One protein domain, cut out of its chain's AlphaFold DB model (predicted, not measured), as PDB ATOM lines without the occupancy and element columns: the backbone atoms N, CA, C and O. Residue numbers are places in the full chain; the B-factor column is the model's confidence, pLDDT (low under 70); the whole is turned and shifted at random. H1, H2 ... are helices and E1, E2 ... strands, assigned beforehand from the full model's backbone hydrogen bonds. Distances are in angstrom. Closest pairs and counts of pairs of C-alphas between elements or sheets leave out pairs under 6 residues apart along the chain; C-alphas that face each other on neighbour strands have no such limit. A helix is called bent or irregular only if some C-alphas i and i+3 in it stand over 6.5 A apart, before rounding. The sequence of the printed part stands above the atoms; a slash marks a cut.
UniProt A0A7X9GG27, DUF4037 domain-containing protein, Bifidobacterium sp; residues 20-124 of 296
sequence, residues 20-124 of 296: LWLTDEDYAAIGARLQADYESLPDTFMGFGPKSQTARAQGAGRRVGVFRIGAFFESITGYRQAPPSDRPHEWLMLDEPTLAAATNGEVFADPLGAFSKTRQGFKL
ATOM      1  N   LEU A  20     152.599  47.305 132.488       97.75
ATOM      2  CA  LEU A  20     153.627  46.893 131.543       97.75
ATOM      3  C   LEU A  20     153.741  45.378 131.644       97.75
ATOM      4  O   LEU A  20     154.035  44.853 132.716       97.75
ATOM      5  N   TRP A  21     153.503  44.667 130.549       98.00
ATOM      6  CA  TRP A  21     153.583  43.211 130.527       98.00
ATOM      7  C   TRP A  21     154.806  42.761 129.737       98.00
ATOM      8  O   TRP A  21     154.991  43.154 128.589       98.00
ATOM      9  N   LEU A  22     155.634  41.933 130.364       98.31
ATOM     10  CA  LEU A  22     156.886  41.427 129.817       98.31
ATOM     11  C   LEU A  22     156.805  39.915 129.599       98.31
ATOM     12  O   LEU A  22     156.100  39.200 130.325       98.31
ATOM     13  N   THR A  23     157.569  39.420 128.625       98.31
ATOM     14  CA  THR A  23     157.854  37.985 128.517       98.31
ATOM     15  C   THR A  23     158.635  37.507 129.749       98.31
ATOM     16  O   THR A  23     159.166  38.312 130.521       98.31
ATOM     17  N   ASP A  24     158.707  36.192 129.966       97.94
ATOM     18  CA  ASP A  24     159.472  35.647 131.096       97.94
ATOM     19  C   ASP A  24     160.970  35.999 130.991       97.94
ATOM     20  O   ASP A  24     161.591  36.315 132.009       97.94
ATOM     21  N   GLU A  25     161.513  36.014 129.768       98.12
ATOM     22  CA  GLU A  25     162.894  36.404 129.460       98.12
ATOM     23  C   GLU A  25     163.135  37.895 129.732       98.12
ATOM     24  O   GLU A  25     164.026  38.244 130.510       98.12
ATOM     25  N   ASP A  26     162.290  38.777 129.190       98.19
ATOM     26  CA  ASP A  26     162.433  40.225 129.387       98.19
ATOM     27  C   ASP A  26     162.267  40.613 130.856       98.19
ATOM     28  O   ASP A  26     162.998  41.454 131.383       98.19
ATOM     29  N   TYR A  27     161.327  39.983 131.564       98.19
ATOM     30  CA  TYR A  27     161.160  40.248 132.986       98.19
ATOM     31  C   TYR A  27     162.394  39.811 133.780       98.19
ATOM     32  O   TYR A  27     162.800  40.518 134.704       98.19
ATOM     33  N   ALA A  28     163.004  38.670 133.443       98.38
ATOM     34  CA  ALA A  28     164.248  38.239 134.077       98.38
ATOM     35  C   ALA A  28     165.401  39.220 133.799       98.38
ATOM     36  O   ALA A  28     166.198  39.482 134.698       98.38
ATOM     37  N   ALA A  29     165.458  39.797 132.596       98.44
ATOM     38  CA  ALA A  29     166.507  40.729 132.197       98.44
ATOM     39  C   ALA A  29     166.351  42.137 132.805       98.44
ATOM     40  O   ALA A  29     167.336  42.722 133.257       98.44
ATOM     41  N   ILE A  30     165.138  42.707 132.801       98.19
ATOM     42  CA  ILE A  30     164.912  44.126 133.145       98.19
ATOM     43  C   ILE A  30     163.758  44.384 134.121       98.19
ATOM     44  O   ILE A  30     163.592  45.522 134.558       98.19
ATOM     45  N   GLY A  31     162.968  43.373 134.487       97.56
ATOM     46  CA  GLY A  31     161.695  43.554 135.196       97.56
ATOM     47  C   GLY A  31     161.816  44.282 136.536       97.56
ATOM     48  O   GLY A  31     161.025  45.180 136.811       97.56
ATOM     49  N   ALA A  32     162.828  43.954 137.348       96.75
ATOM     50  CA  ALA A  32     163.038  44.598 138.650       96.75
ATOM     51  C   ALA A  32     163.430  46.080 138.523       96.75
ATOM     52  O   ALA A  32     162.890  46.923 139.234       96.75
ATOM     53  N   ARG A  33     164.329  46.410 137.583       98.19
ATOM     54  CA  ARG A  33     164.720  47.801 137.310       98.19
ATOM     55  C   ARG A  33     163.535  48.600 136.771       98.19
ATOM     56  O   ARG A  33     163.258  49.676 137.277       98.19
ATOM     57  N   LEU A  34     162.801  48.038 135.809       98.00
ATOM     58  CA  LEU A  34     161.635  48.697 135.226       98.00
ATOM     59  C   LEU A  34     160.523  48.921 136.262       98.00
ATOM     60  O   LEU A  34     159.814  49.918 136.190       98.00
ATOM     61  N   GLN A  35     160.366  48.015 137.235       96.81
ATOM     62  CA  GLN A  35     159.424  48.199 138.339       96.81
ATOM     63  C   GLN A  35     159.846  49.357 139.255       96.81
ATOM     64  O   GLN A  35     158.991  50.153 139.630       96.81
ATOM     65  N   ALA A  36     161.140  49.489 139.564       96.69
ATOM     66  CA  ALA A  36     161.652  50.629 140.327       96.69
ATOM     67  C   ALA A  36     161.462  51.956 139.568       96.69
ATOM     68  O   ALA A  36     161.026  52.943 140.157       96.69
ATOM     69  N   ASP A  37     161.707  51.967 138.252       97.56
ATOM     70  CA  ASP A  37     161.441  53.132 137.401       97.56
ATOM     71  C   ASP A  37     159.941  53.483 137.408       97.56
ATOM     72  O   ASP A  37     159.577  54.646 137.574       97.56
ATOM     73  N   TYR A  38     159.060  52.480 137.306       95.50
ATOM     74  CA  TYR A  38     157.606  52.655 137.389       95.50
ATOM     75  C   TYR A  38     157.168  53.251 138.739       95.50
ATOM     76  O   TYR A  38     156.313  54.130 138.775       95.50
ATOM     77  N   GLU A  39     157.747  52.793 139.851       92.88
ATOM     78  CA  GLU A  39     157.465  53.304 141.203       92.88
ATOM     79  C   GLU A  39     158.004  54.721 141.440       92.88
ATOM     80  O   GLU A  39     157.512  55.418 142.323       92.88
ATOM     81  N   SER A  40     158.975  55.166 140.634       94.56
ATOM     82  CA  SER A  40     159.494  56.539 140.662       94.56
ATOM     83  C   SER A  40     158.638  57.546 139.879       94.56
ATOM     84  O   SER A  40     158.902  58.750 139.939       94.56
ATOM     85  N   LEU A  41     157.628  57.075 139.133       93.94
ATOM     86  CA  LEU A  41     156.726  57.948 138.385       93.94
ATOM     87  C   LEU A  41     155.914  58.848 139.332       93.94
ATOM     88  O   LEU A  41     155.601  58.437 140.452       93.94
ATOM     89  N   PRO A  42     155.518  60.053 138.881       92.50
ATOM     90  CA  PRO A  42     154.638  60.919 139.655       92.50
ATOM     91  C   PRO A  42     153.345  60.205 140.061       92.50
ATOM     92  O   PRO A  42     152.705  59.530 139.253       92.50
ATOM     93  N   ASP A  43     152.924  60.412 141.306       89.12
ATOM     94  CA  ASP A  43     151.652  59.912 141.835       89.12
ATOM     95  C   ASP A  43     150.438  60.719 141.341       89.12
ATOM     96  O   ASP A  43     149.293  60.296 141.518       89.12
ATOM     97  N   THR A  44     150.694  61.852 140.678       92.81
ATOM     98  CA  THR A  44     149.708  62.733 140.053       92.81
ATOM     99  C   THR A  44     149.996  62.942 138.566       92.81
ATOM    100  O   THR A  44     151.139  63.105 138.142       92.81
ATOM    101  N   PHE A  45     148.946  62.959 137.744       92.69
ATOM    102  CA  PHE A  45     149.057  63.180 136.300       92.69
ATOM    103  C   PHE A  45     147.790  63.844 135.759       92.69
ATOM    104  O   PHE A  45     146.686  63.377 136.022       92.69
ATOM    105  N   MET A  46     147.945  64.942 135.010       93.00
ATOM    106  CA  MET A  46     146.836  65.690 134.388       93.00
ATOM    107  C   MET A  46     145.669  66.027 135.344       93.00
ATOM    108  O   MET A  46     144.512  66.033 134.939       93.00
ATOM    109  N   GLY A  47     145.968  66.317 136.615       89.69
ATOM    110  CA  GLY A  47     144.960  66.660 137.630       89.69
ATOM    111  C   GLY A  47     144.331  65.466 138.358       89.69
ATOM    112  O   GLY A  47     143.513  65.676 139.246       89.69
ATOM    113  N   PHE A  48     144.733  64.234 138.039       88.50
ATOM    114  CA  PHE A  48     144.330  63.026 138.761       88.50
ATOM    115  C   PHE A  48     145.410  62.597 139.759       88.50
ATOM    116  O   PHE A  48     146.593  62.628 139.421       88.50
ATOM    117  N   GLY A  49     145.007  62.130 140.945       86.06
ATOM    118  CA  GLY A  49     145.886  61.548 141.969       86.06
ATOM    119  C   GLY A  49     145.904  62.312 143.308       86.06
ATOM    120  O   GLY A  49     145.285  63.373 143.407       86.06
ATOM    121  N   PRO A  50     146.606  61.791 144.337       84.50
ATOM    122  CA  PRO A  50     147.355  60.530 144.337       84.50
ATOM    123  C   PRO A  50     146.439  59.306 144.243       84.50
ATOM    124  O   PRO A  50     145.244  59.382 144.532       84.50
ATOM    125  N   LYS A  51     146.983  58.163 143.810       79.12
ATOM    126  CA  LYS A  51     146.198  56.926 143.703       79.12
ATOM    127  C   LYS A  51     145.716  56.456 145.077       79.12
ATOM    128  O   LYS A  51     146.533  56.205 145.962       79.12
ATOM    129  N   SER A  52     144.410  56.238 145.218       75.88
ATOM    130  CA  SER A  52     143.845  55.571 146.396       75.88
ATOM    131  C   SER A  52     144.122  54.070 146.307       75.88
ATOM    132  O   SER A  52     143.457  53.359 145.557       75.88
ATOM    133  N   GLN A  53     145.137  53.579 147.021       72.19
ATOM    134  CA  GLN A  53     145.447  52.148 147.063       72.19
ATOM    135  C   GLN A  53     144.795  51.480 148.266       72.19
ATOM    136  O   GLN A  53     144.963  51.906 149.409       72.19
ATOM    137  N   THR A  54     144.127  50.360 148.018       78.31
ATOM    138  CA  THR A  54     143.689  49.480 149.104       78.31
ATOM    139  C   THR A  54     144.827  48.563 149.547       78.31
ATOM    140  O   THR A  54     145.691  48.208 148.748       78.31
ATOM    141  N   ALA A  55     144.805  48.086 150.795       80.81
ATOM    142  CA  ALA A  55     145.795  47.115 151.286       80.81
ATOM    143  C   ALA A  55     145.862  45.833 150.426       80.81
ATOM    144  O   ALA A  55     146.907  45.197 150.327       80.81
ATOM    145  N   ARG A  56     144.751  45.464 149.771       77.75
ATOM    146  CA  ARG A  56     144.675  44.299 148.872       77.75
ATOM    147  C   ARG A  56     145.344  44.540 147.517       77.75
ATOM    148  O   ARG A  56     145.648  43.575 146.830       77.75
ATOM    149  N   ALA A  57     145.550  45.798 147.136       80.19
ATOM    150  CA  ALA A  57     146.136  46.204 145.862       80.19
ATOM    151  C   ALA A  57     147.627  46.572 145.983       80.19
ATOM    152  O   ALA A  57     148.158  47.313 145.155       80.19
ATOM    153  N   GLN A  58     148.308  46.062 147.015       79.56
ATOM    154  CA  GLN A  58     149.719  46.326 147.302       79.56
ATOM    155  C   GLN A  58     150.571  45.054 147.196       79.56
ATOM    156  O   GLN A  58     150.072  43.930 147.284       79.56
ATOM    157  N   GLY A  59     151.883  45.231 147.010       84.31
ATOM    158  CA  GLY A  59     152.849  44.132 146.942       84.31
ATOM    159  C   GLY A  59     152.507  43.119 145.846       84.31
ATOM    160  O   GLY A  59     152.362  43.480 144.679       84.31
ATOM    161  N   ALA A  60     152.358  41.848 146.224       81.31
ATOM    162  CA  ALA A  60     151.976  40.777 145.301       81.31
ATOM    163  C   ALA A  60     150.542  40.921 144.749       81.31
ATOM    164  O   ALA A  60     150.255  40.379 143.688       81.31
ATOM    165  N   GLY A  61     149.662  41.667 145.430       82.94
ATOM    166  CA  GLY A  61     148.279  41.928 145.005       82.94
ATOM    167  C   GLY A  61     148.110  43.176 144.135       82.94
ATOM    168  O   GLY A  61     146.984  43.592 143.859       82.94
ATOM    169  N   ARG A  62     149.209  43.823 143.726       89.38
ATOM    170  CA  ARG A  62     149.152  45.049 142.922       89.38
ATOM    171  C   ARG A  62     148.452  44.834 141.585       89.38
ATOM    172  O   ARG A  62     148.667  43.840 140.899       89.38
ATOM    173  N   ARG A  63     147.660  45.832 141.190       88.19
ATOM    174  CA  ARG A  63     146.856  45.810 139.955       88.19
ATOM    175  C   ARG A  63     147.480  46.581 138.793       88.19
ATOM    176  O   ARG A  63     146.987  46.496 137.677       88.19
ATOM    177  N   VAL A  64     148.549  47.334 139.059       91.75
ATOM    178  CA  VAL A  64     149.307  48.122 138.075       91.75
ATOM    179  C   VAL A  64     150.816  47.917 138.244       91.75
ATOM    180  O   VAL A  64     151.276  47.383 139.260       91.75
ATOM    181  N   GLY A  65     151.596  48.360 137.259       94.94
ATOM    182  CA  GLY A  65     153.052  48.223 137.228       94.94
ATOM    183  C   GLY A  65     153.534  47.155 136.250       94.94
ATOM    184  O   GLY A  65     152.858  46.831 135.278       94.94
ATOM    185  N   VAL A  66     154.730  46.622 136.495       97.75
ATOM    186  CA  VAL A  66     155.427  45.692 135.595       97.75
ATOM    187  C   VAL A  66     155.145  44.236 135.955       97.75
ATOM    188  O   VAL A  66     155.492  43.803 137.047       97.75
ATOM    189  N   PHE A  67     154.601  43.436 135.045       97.81
ATOM    190  CA  PHE A  67     154.246  42.035 135.283       97.81
ATOM    191  C   PHE A  67     154.869  41.103 134.244       97.81
ATOM    192  O   PHE A  67     155.064  41.487 133.094       97.81
ATOM    193  N   ARG A  68     155.105  39.841 134.619       98.12
ATOM    194  CA  ARG A  68     155.209  38.762 133.623       98.12
ATOM    195  C   ARG A  68     153.817  38.504 133.061       98.12
ATOM    196  O   ARG A  68     152.880  38.393 133.852       98.12
ATOM    197  N   ILE A  69     153.686  38.347 131.743       98.25
ATOM    198  CA  ILE A  69     152.389  38.089 131.087       98.25
ATOM    199  C   ILE A  69     151.669  36.915 131.763       98.25
ATOM    200  O   ILE A  69     150.545  37.076 132.228       98.25
ATOM    201  N   GLY A  70     152.334  35.762 131.895       97.88
ATOM    202  CA  GLY A  70     151.716  34.581 132.504       97.88
ATOM    203  C   GLY A  70     151.314  34.797 133.967       97.88
ATOM    204  O   GLY A  70     150.219  34.418 134.357       97.88
ATOM    205  N   ALA A  71     152.156  35.462 134.764       97.00
ATOM    206  CA  ALA A  71     151.856  35.711 136.179       97.00
ATOM    207  C   ALA A  71     150.674  36.681 136.368       97.00
ATOM    208  O   ALA A  71     149.924  36.557 137.332       97.00
ATOM    209  N   PHE A  72     150.486  37.631 135.446       96.81
ATOM    210  CA  PHE A  72     149.332  38.528 135.460       96.81
ATOM    211  C   PHE A  72     148.021  37.750 135.279       96.81
ATOM    212  O   PHE A  72     147.121  37.879 136.105       96.81
ATOM    213  N   PHE A  73     147.929  36.895 134.256       97.56
ATOM    214  CA  PHE A  73     146.734  36.070 134.042       97.56
ATOM    215  C   PHE A  73     146.511  35.065 135.170       97.56
ATOM    216  O   PHE A  73     145.375  34.891 135.608       97.56
ATOM    217  N   GLU A  74     147.580  34.467 135.693       97.12
ATOM    218  CA  GLU A  74     147.512  33.522 136.808       97.12
ATOM    219  C   GLU A  74     146.981  34.183 138.084       97.12
ATOM    220  O   GLU A  74     146.155  33.600 138.776       97.12
ATOM    221  N   SER A  75     147.360  35.436 138.346       94.44
ATOM    222  CA  SER A  75     146.857  36.191 139.503       94.44
ATOM    223  C   SER A  75     145.348  36.473 139.469       94.44
ATOM    224  O   SER A  75     144.755  36.736 140.513       94.44
ATOM    225  N   ILE A  76     144.733  36.427 138.281       94.81
ATOM    226  CA  ILE A  76     143.304  36.695 138.079       94.81
ATOM    227  C   ILE A  76     142.536  35.379 137.943       94.81
ATOM    228  O   ILE A  76     141.518  35.188 138.593       94.81
ATOM    229  N   THR A  77     143.024  34.482 137.088       96.38
ATOM    230  CA  THR A  77     142.309  33.276 136.642       96.38
ATOM    231  C   THR A  77     142.769  31.996 137.334       96.38
ATOM    232  O   THR A  77     142.106  30.974 137.220       96.38
ATOM    233  N   GLY A  78     143.924  32.015 138.003       96.56
ATOM    234  CA  GLY A  78     144.623  30.808 138.445       96.56
ATOM    235  C   GLY A  78     145.447  30.117 137.351       96.56
ATOM    236  O   GLY A  78     146.142  29.152 137.655       96.56
ATOM    237  N   TYR A  79     145.431  30.609 136.103       97.62
ATOM    238  CA  TYR A  79     146.164  30.015 134.982       97.62
ATOM    239  C   TYR A  79     147.063  31.020 134.251       97.62
ATOM    240  O   TYR A  79     146.663  32.141 133.940       97.62
ATOM    241  N   ARG A  80     148.285  30.597 133.893       97.81
ATOM    242  CA  ARG A  80     149.217  31.429 133.103       97.81
ATOM    243  C   ARG A  80     148.776  31.608 131.646       97.81
ATOM    244  O   ARG A  80     149.161  32.583 131.003       97.81
ATOM    245  N   GLN A  81     148.021  30.649 131.120       97.94
ATOM    246  CA  GLN A  81     147.428  30.633 129.782       97.94
ATOM    247  C   GLN A  81     146.042  30.001 129.883       97.94
ATOM    248  O   GLN A  81     145.784  29.262 130.828       97.94
ATOM    249  N   ALA A  82     145.165  30.273 128.920       97.75
ATOM    250  CA  ALA A  82     143.849  29.651 128.903       97.75
ATOM    251  C   ALA A  82     143.962  28.117 128.884       97.75
ATOM    252  O   ALA A  82     144.877  27.601 128.225       97.75
ATOM    253  N   PRO A  83     143.063  27.393 129.575       97.69
ATOM    254  CA  PRO A  83     143.064  25.942 129.520       97.69
ATOM    255  C   PRO A  83     142.949  25.438 128.073       97.69
ATOM    256  O   PRO A  83     142.280  26.067 127.244       97.69
ATOM    257  N   PRO A  84     143.597  24.317 127.725       95.19
ATOM    258  CA  PRO A  84     143.472  23.746 126.391       95.19
ATOM    259  C   PRO A  84     142.054  23.196 126.156       95.19
ATOM    260  O   PRO A  84     141.302  22.931 127.095       95.19
ATOM    261  N   SER A  85     141.670  23.029 124.888       91.44
ATOM    262  CA  SER A  85     140.319  22.578 124.513       91.44
ATOM    263  C   SER A  85     140.004  21.146 124.951       91.44
ATOM    264  O   SER A  85     138.842  20.825 125.162       91.44
ATOM    265  N   ASP A  86     141.026  20.306 125.131       93.31
ATOM    266  CA  ASP A  86     140.917  18.926 125.621       93.31
ATOM    267  C   ASP A  86     140.760  18.833 127.154       93.31
ATOM    268  O   ASP A  86     140.736  17.739 127.716       93.31
ATOM    269  N   ARG A  87     140.647  19.975 127.852       95.56
ATOM    270  CA  ARG A  87     140.376  20.051 129.299       95.56
ATOM    271  C   ARG A  87     139.171  20.943 129.597       95.56
ATOM    272  O   ARG A  87     139.303  21.968 130.271       95.56
ATOM    273  N   PRO A  88     137.967  20.559 129.143       96.56
ATOM    274  CA  PRO A  88     136.758  21.359 129.344       96.56
ATOM    275  C   PRO A  88     136.439  21.610 130.825       96.56
ATOM    276  O   PRO A  88     135.954  22.681 131.179       96.56
ATOM    277  N   HIS A  89     136.763  20.668 131.711       96.44
ATOM    278  CA  HIS A  89     136.547  20.819 133.150       96.44
ATOM    279  C   HIS A  89     137.314  22.006 133.759       96.44
ATOM    280  O   HIS A  89     136.787  22.651 134.658       96.44
ATOM    281  N   GLU A  90     138.513  22.339 133.266       97.31
ATOM    282  CA  GLU A  90     139.269  23.511 133.736       97.31
ATOM    283  C   GLU A  90     138.555  24.815 133.357       97.31
ATOM    284  O   GLU A  90     138.472  25.736 134.169       97.31
ATOM    285  N   TRP A  91     137.970  24.876 132.154       97.75
ATOM    286  CA  TRP A  91     137.163  26.016 131.720       97.75
ATOM    287  C   TRP A  91     135.887  26.185 132.542       97.75
ATOM    288  O   TRP A  91     135.527  27.306 132.881       97.75
ATOM    289  N   LEU A  92     135.213  25.085 132.884       96.38
ATOM    290  CA  LEU A  92     133.975  25.117 133.668       96.38
ATOM    291  C   LEU A  92     134.180  25.577 135.120       96.38
ATOM    292  O   LEU A  92     133.214  25.965 135.774       96.38
ATOM    293  N   MET A  93     135.421  25.559 135.616       95.31
ATOM    294  CA  MET A  93     135.787  26.101 136.930       95.31
ATOM    295  C   MET A  93     136.045  27.616 136.910       95.31
ATOM    296  O   MET A  93     136.130  28.226 137.974       95.31
ATOM    297  N   LEU A  94     136.188  28.225 135.729       96.75
ATOM    298  CA  LEU A  94     136.377  29.667 135.579       96.75
ATOM    299  C   LEU A  94     135.018  30.366 135.532       96.75
ATOM    300  O   LEU A  94     134.197  30.093 134.656       96.75
ATOM    301  N   ASP A  95     134.789  31.304 136.450       95.62
ATOM    302  CA  ASP A  95     133.583  32.123 136.409       95.62
ATOM    303  C   ASP A  95     133.687  33.264 135.376       95.62
ATOM    304  O   ASP A  95     134.766  33.745 135.004       95.62
ATOM    305  N   GLU A  96     132.532  33.697 134.869       97.62
ATOM    306  CA  GLU A  96     132.456  34.753 133.858       97.62
ATOM    307  C   GLU A  96     133.003  36.103 134.348       97.62
ATOM    308  O   GLU A  96     133.731  36.732 133.578       97.62
ATOM    309  N   PRO A  97     132.750  36.562 135.595       97.25
ATOM    310  CA  PRO A  97     133.351  37.795 136.100       97.25
ATOM    311  C   PRO A  97     134.886  37.777 136.120       97.25
ATOM    312  O   PRO A  97     135.507  38.802 135.829       97.25
ATOM    313  N   THR A  98     135.506  36.634 136.419       96.44
ATOM    314  CA  THR A  98     136.964  36.443 136.392       96.44
ATOM    315  C   THR A  98     137.492  36.525 134.966       96.44
ATOM    316  O   THR A  98     138.437  37.269 134.690       96.44
ATOM    317  N   LEU A  99     136.845  35.833 134.026       97.88
ATOM    318  CA  LEU A  99     137.198  35.902 132.608       97.88
ATOM    319  C   LEU A  99     136.978  37.309 132.027       97.88
ATOM    320  O   LEU A  99     137.808  37.808 131.261       97.88
ATOM    321  N   ALA A 100     135.906  37.992 132.429       97.56
ATOM    322  CA  ALA A 100     135.635  39.388 132.102       97.56
ATOM    323  C   ALA A 100     136.762  40.299 132.608       97.56
ATOM    324  O   ALA A 100     137.280  41.118 131.847       97.56
ATOM    325  N   ALA A 101     137.193  40.132 133.860       94.81
ATOM    326  CA  ALA A 101     138.293  40.899 134.437       94.81
ATOM    327  C   ALA A 101     139.628  40.650 133.713       94.81
ATOM    328  O   ALA A 101     140.366  41.599 133.452       94.81
ATOM    329  N   ALA A 102     139.916  39.400 133.341       96.19
ATOM    330  CA  ALA A 102     141.157  39.022 132.665       96.19
ATOM    331  C   ALA A 102     141.234  39.496 131.202       96.19
ATOM    332  O   ALA A 102     142.323  39.743 130.682       96.19
ATOM    333  N   THR A 103     140.096  39.596 130.509       96.56
ATOM    334  CA  THR A 103     140.067  39.786 129.046       96.56
ATOM    335  C   THR A 103     139.608  41.166 128.581       96.56
ATOM    336  O   THR A 103     139.729  41.487 127.390       96.56
ATOM    337  N   ASN A 104     139.101  41.990 129.493       92.94
ATOM    338  CA  ASN A 104     138.611  43.327 129.196       92.94
ATOM    339  C   ASN A 104     139.696  44.416 129.349       92.94
ATOM    340  O   ASN A 104     140.766  44.196 129.910       92.94
ATOM    341  N   GLY A 105     139.403  45.624 128.866       91.00
ATOM    342  CA  GLY A 105     140.294  46.777 128.901       91.00
ATOM    343  C   GLY A 105     141.107  46.985 127.633       91.00
ATOM    344  O   GLY A 105     141.164  46.141 126.734       91.00
ATOM    345  N   GLU A 106     141.720  48.160 127.575       93.12
ATOM    346  CA  GLU A 106     142.460  48.628 126.419       93.12
ATOM    347  C   GLU A 106     143.932  48.212 126.490       93.12
ATOM    348  O   GLU A 106     144.558  48.229 127.550       93.12
ATOM    349  N   VAL A 107     144.472  47.814 125.339       95.25
ATOM    350  CA  VAL A 107     145.901  47.560 125.150       95.25
ATOM    351  C   VAL A 107     146.404  48.641 124.211       95.25
ATOM    352  O   VAL A 107     146.116  48.599 123.019       95.25
ATOM    353  N   PHE A 108     147.135  49.607 124.761       96.00
ATOM    354  CA  PHE A 108     147.651  50.744 123.996       96.00
ATOM    355  C   PHE A 108     148.764  50.338 123.018       96.00
ATOM    356  O   PHE A 108     148.875  50.906 121.937       96.00
ATOM    357  N   ALA A 109     149.584  49.348 123.388       97.69
ATOM    358  CA  ALA A 109     150.637  48.800 122.541       97.69
ATOM    359  C   ALA A 109     150.956  47.346 122.924       97.69
ATOM    360  O   ALA A 109     151.063  47.020 124.103       97.69
ATOM    361  N   ASP A 110     151.146  46.488 121.919       97.75
ATOM    362  CA  ASP A 110     151.628  45.107 122.074       97.75
ATOM    363  C   ASP A 110     152.410  44.676 120.819       97.75
ATOM    364  O   ASP A 110     151.916  43.900 120.001       97.75
ATOM    365  N   PRO A 111     153.618  45.225 120.607       97.00
ATOM    366  CA  PRO A 111     154.374  45.025 119.368       97.00
ATOM    367  C   PRO A 111     154.807  43.569 119.140       97.00
ATOM    368  O   PRO A 111     155.013  43.169 117.999       97.00
ATOM    369  N   LEU A 112     154.933  42.775 120.208       96.88
ATOM    370  CA  LEU A 112     155.253  41.347 120.122       96.88
ATOM    371  C   LEU A 112     154.007  40.476 119.903       96.88
ATOM    372  O   LEU A 112     154.132  39.293 119.589       96.88
ATOM    373  N   GLY A 113     152.810  41.021 120.137       98.00
ATOM    374  CA  GLY A 113     151.552  40.276 120.142       98.00
ATOM    375  C   GLY A 113     151.431  39.255 121.281       98.00
ATOM    376  O   GLY A 113     150.467  38.489 121.314       98.00
ATOM    377  N   ALA A 114     152.400  39.191 122.199       98.00
ATOM    378  CA  ALA A 114     152.492  38.135 123.204       98.00
ATOM    379  C   ALA A 114     151.388  38.261 124.262       98.00
ATOM    380  O   ALA A 114     150.780  37.258 124.642       98.00
ATOM    381  N   PHE A 115     151.087  39.484 124.708       98.25
ATOM    382  CA  PHE A 115     150.002  39.715 125.660       98.25
ATOM    383  C   PHE A 115     148.642  39.445 125.012       98.25
ATOM    384  O   PHE A 115     147.812  38.723 125.566       98.25
ATOM    385  N   SER A 116     148.429  39.980 123.808       97.88
ATOM    386  CA  SER A 116     147.189  39.829 123.052       97.88
ATOM    387  C   SER A 116     146.918  38.373 122.707       97.88
ATOM    388  O   SER A 116     145.775  37.945 122.834       97.88
ATOM    389  N   LYS A 117     147.947  37.591 122.357       98.06
ATOM    390  CA  LYS A 117     147.828  36.145 122.138       98.06
ATOM    391  C   LYS A 117     147.303  35.430 123.384       98.06
ATOM    392  O   LYS A 117     146.322  34.698 123.283       98.06
ATOM    393  N   THR A 118     147.903  35.667 124.553       98.00
ATOM    394  CA  THR A 118     147.451  35.042 125.810       98.00
ATOM    395  C   THR A 118     146.034  35.481 126.175       98.00
ATOM    396  O   THR A 118     145.184  34.640 126.460       98.00
ATOM    397  N   ARG A 119     145.742  36.786 126.084       97.88
ATOM    398  CA  ARG A 119     144.402  37.342 126.326       97.88
ATOM    399  C   ARG A 119     143.351  36.726 125.407       97.88
ATOM    400  O   ARG A 119     142.247  36.421 125.851       97.88
ATOM    401  N   GLN A 120     143.684  36.565 124.128       97.25
ATOM    402  CA  GLN A 120     142.783  35.995 123.137       97.25
ATOM    403  C   GLN A 120     142.509  34.518 123.417       97.25
ATOM    404  O   GLN A 120     141.374  34.091 123.237       97.25
ATOM    405  N   GLY A 121     143.491  33.774 123.936       97.81
ATOM    406  CA  GLY A 121     143.278  32.413 124.430       97.81
ATOM    407  C   GLY A 121     142.106  32.339 125.412       97.81
ATOM    408  O   GLY A 121     141.212  31.529 125.222       97.81
ATOM    409  N   PHE A 122     142.038  33.252 126.387       98.06
ATOM    410  CA  PHE A 122     140.936  33.294 127.360       98.06
ATOM    411  C   PHE A 122     139.601  33.773 126.773       98.06
ATOM    412  O   PHE A 122     138.559  33.532 127.371       98.06
ATOM    413  N   LYS A 123     139.593  34.454 125.619       97.00
ATOM    414  CA  LYS A 123     138.357  34.838 124.906       97.00
ATOM    415  C   LYS A 123     137.820  33.732 124.001       97.00
ATOM    416  O   LYS A 123     136.625  33.710 123.718       97.00
ATOM    417  N   LEU A 124     138.696  32.851 123.528       97.00
ATOM    418  CA  LEU A 124     138.369  31.723 122.661       97.00
ATOM    419  C   LEU A 124     137.977  30.506 123.506       97.00
ATOM    420  O   LEU A 124     138.624  29.464 123.448       97.00
TER     421      LEU A 124
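Overview. This is residues 20 to 124 of the 296 residues of the protein "DUF4037 domain-containing protein" of Bifidobacterium sp (UniProt A0A7X9GG27). A small two-strand sheet, E1 beside E2, sits between the kinked helix H1 on one side and a three-helix bundle on the other, in which H2, H4 and H5 make a triangle, nearly aligned. Short H3 lies away from the other helices at the far end, and a long loop, residues 40 to 64, swings out beyond H1, with residues 44 to 49 sticking out. The printed part has 105 residues with five named helices and two named strands, in the order E1, H1, E2, H2, H3, H4, H5; the sheet is parallel, in the order E1, E2, and the class is mostly helix. The whole is only just compact, close to loose, with a radius of gyration of the C-alphas of 15.3 A, and elongated, spanning 46 by 30 by 23 A.

Arrangement. E1, residues 20 to 22, and E2, residues 65 to 68, are parallel neighbours, their directions 21 degrees apart; N 20 and O 65 are within hydrogen-bond range at 2.8 A, as are N 67 and O 20 at 2.8 A. With H1, residues 24 to 39, they form a strand-helix-strand unit, two parallel strands with a helix between them along the chain, and its crossover is right-handed. The closest C-alphas of H1 and E2 are those of Gln 35 and Val 66, 5.5 A apart. H1 is irregular, C-alphas 29 and 32 being 8.3 A apart, with a kink of 67 degrees near residue 31. The closest C-alphas of E1 and H2, residues 69 to 77, are those of Trp 21 and Ile 69, 5.3 A apart. H1 and H2 are close but not clearly touching, about perpendicular at 76 degrees, with Asp 24 and Ile 69 closest, their C-alphas 7.5 A apart. H2 and H4, residues 96 to 103, touch at a shallow tilt of 15 degrees, opposite ways, with the C-alphas of Thr 77 and Thr 98 closest at 6.2 A. H2 and H5, residues 114 to 123, touch at a shallow tilt of 25 degrees, the same way, with the C-alphas of Ile 69 and Phe 115 closest at 6.1 A. H4 and H5 are a helical hairpin at a shallow tilt of 19 degrees, with the C-alphas of Thr 103 and Arg 119 closest at 5.7 A. H3, residues 88 to 92, is apart from H2, H4 and H5. Every O i to N i+4 pair is within hydrogen-bond range in H3, H4 and H5; in H1 it is 10 of 12 and in H2 4 of 5.

Along the chain. E1 begins at C-alpha 20, (153.627, 46.893, 131.543). H1 measures 20.4 A from first to last C-alpha, H5 14.6 A, H2 12.5 A, E2 10.4 A and H4 10.3 A. H5 ends at C-alpha 123, (138.357, 34.838, 124.906).

Size, cuts and confidence. The two C-alphas farthest apart, of Gly 47 and Asp 86, are 49.4 A apart. The printed part has no cut, and the link from H1 to E2, 25 residues, is long. The mean pLDDT of the printed part is 94.2, and no printed residue is under 70.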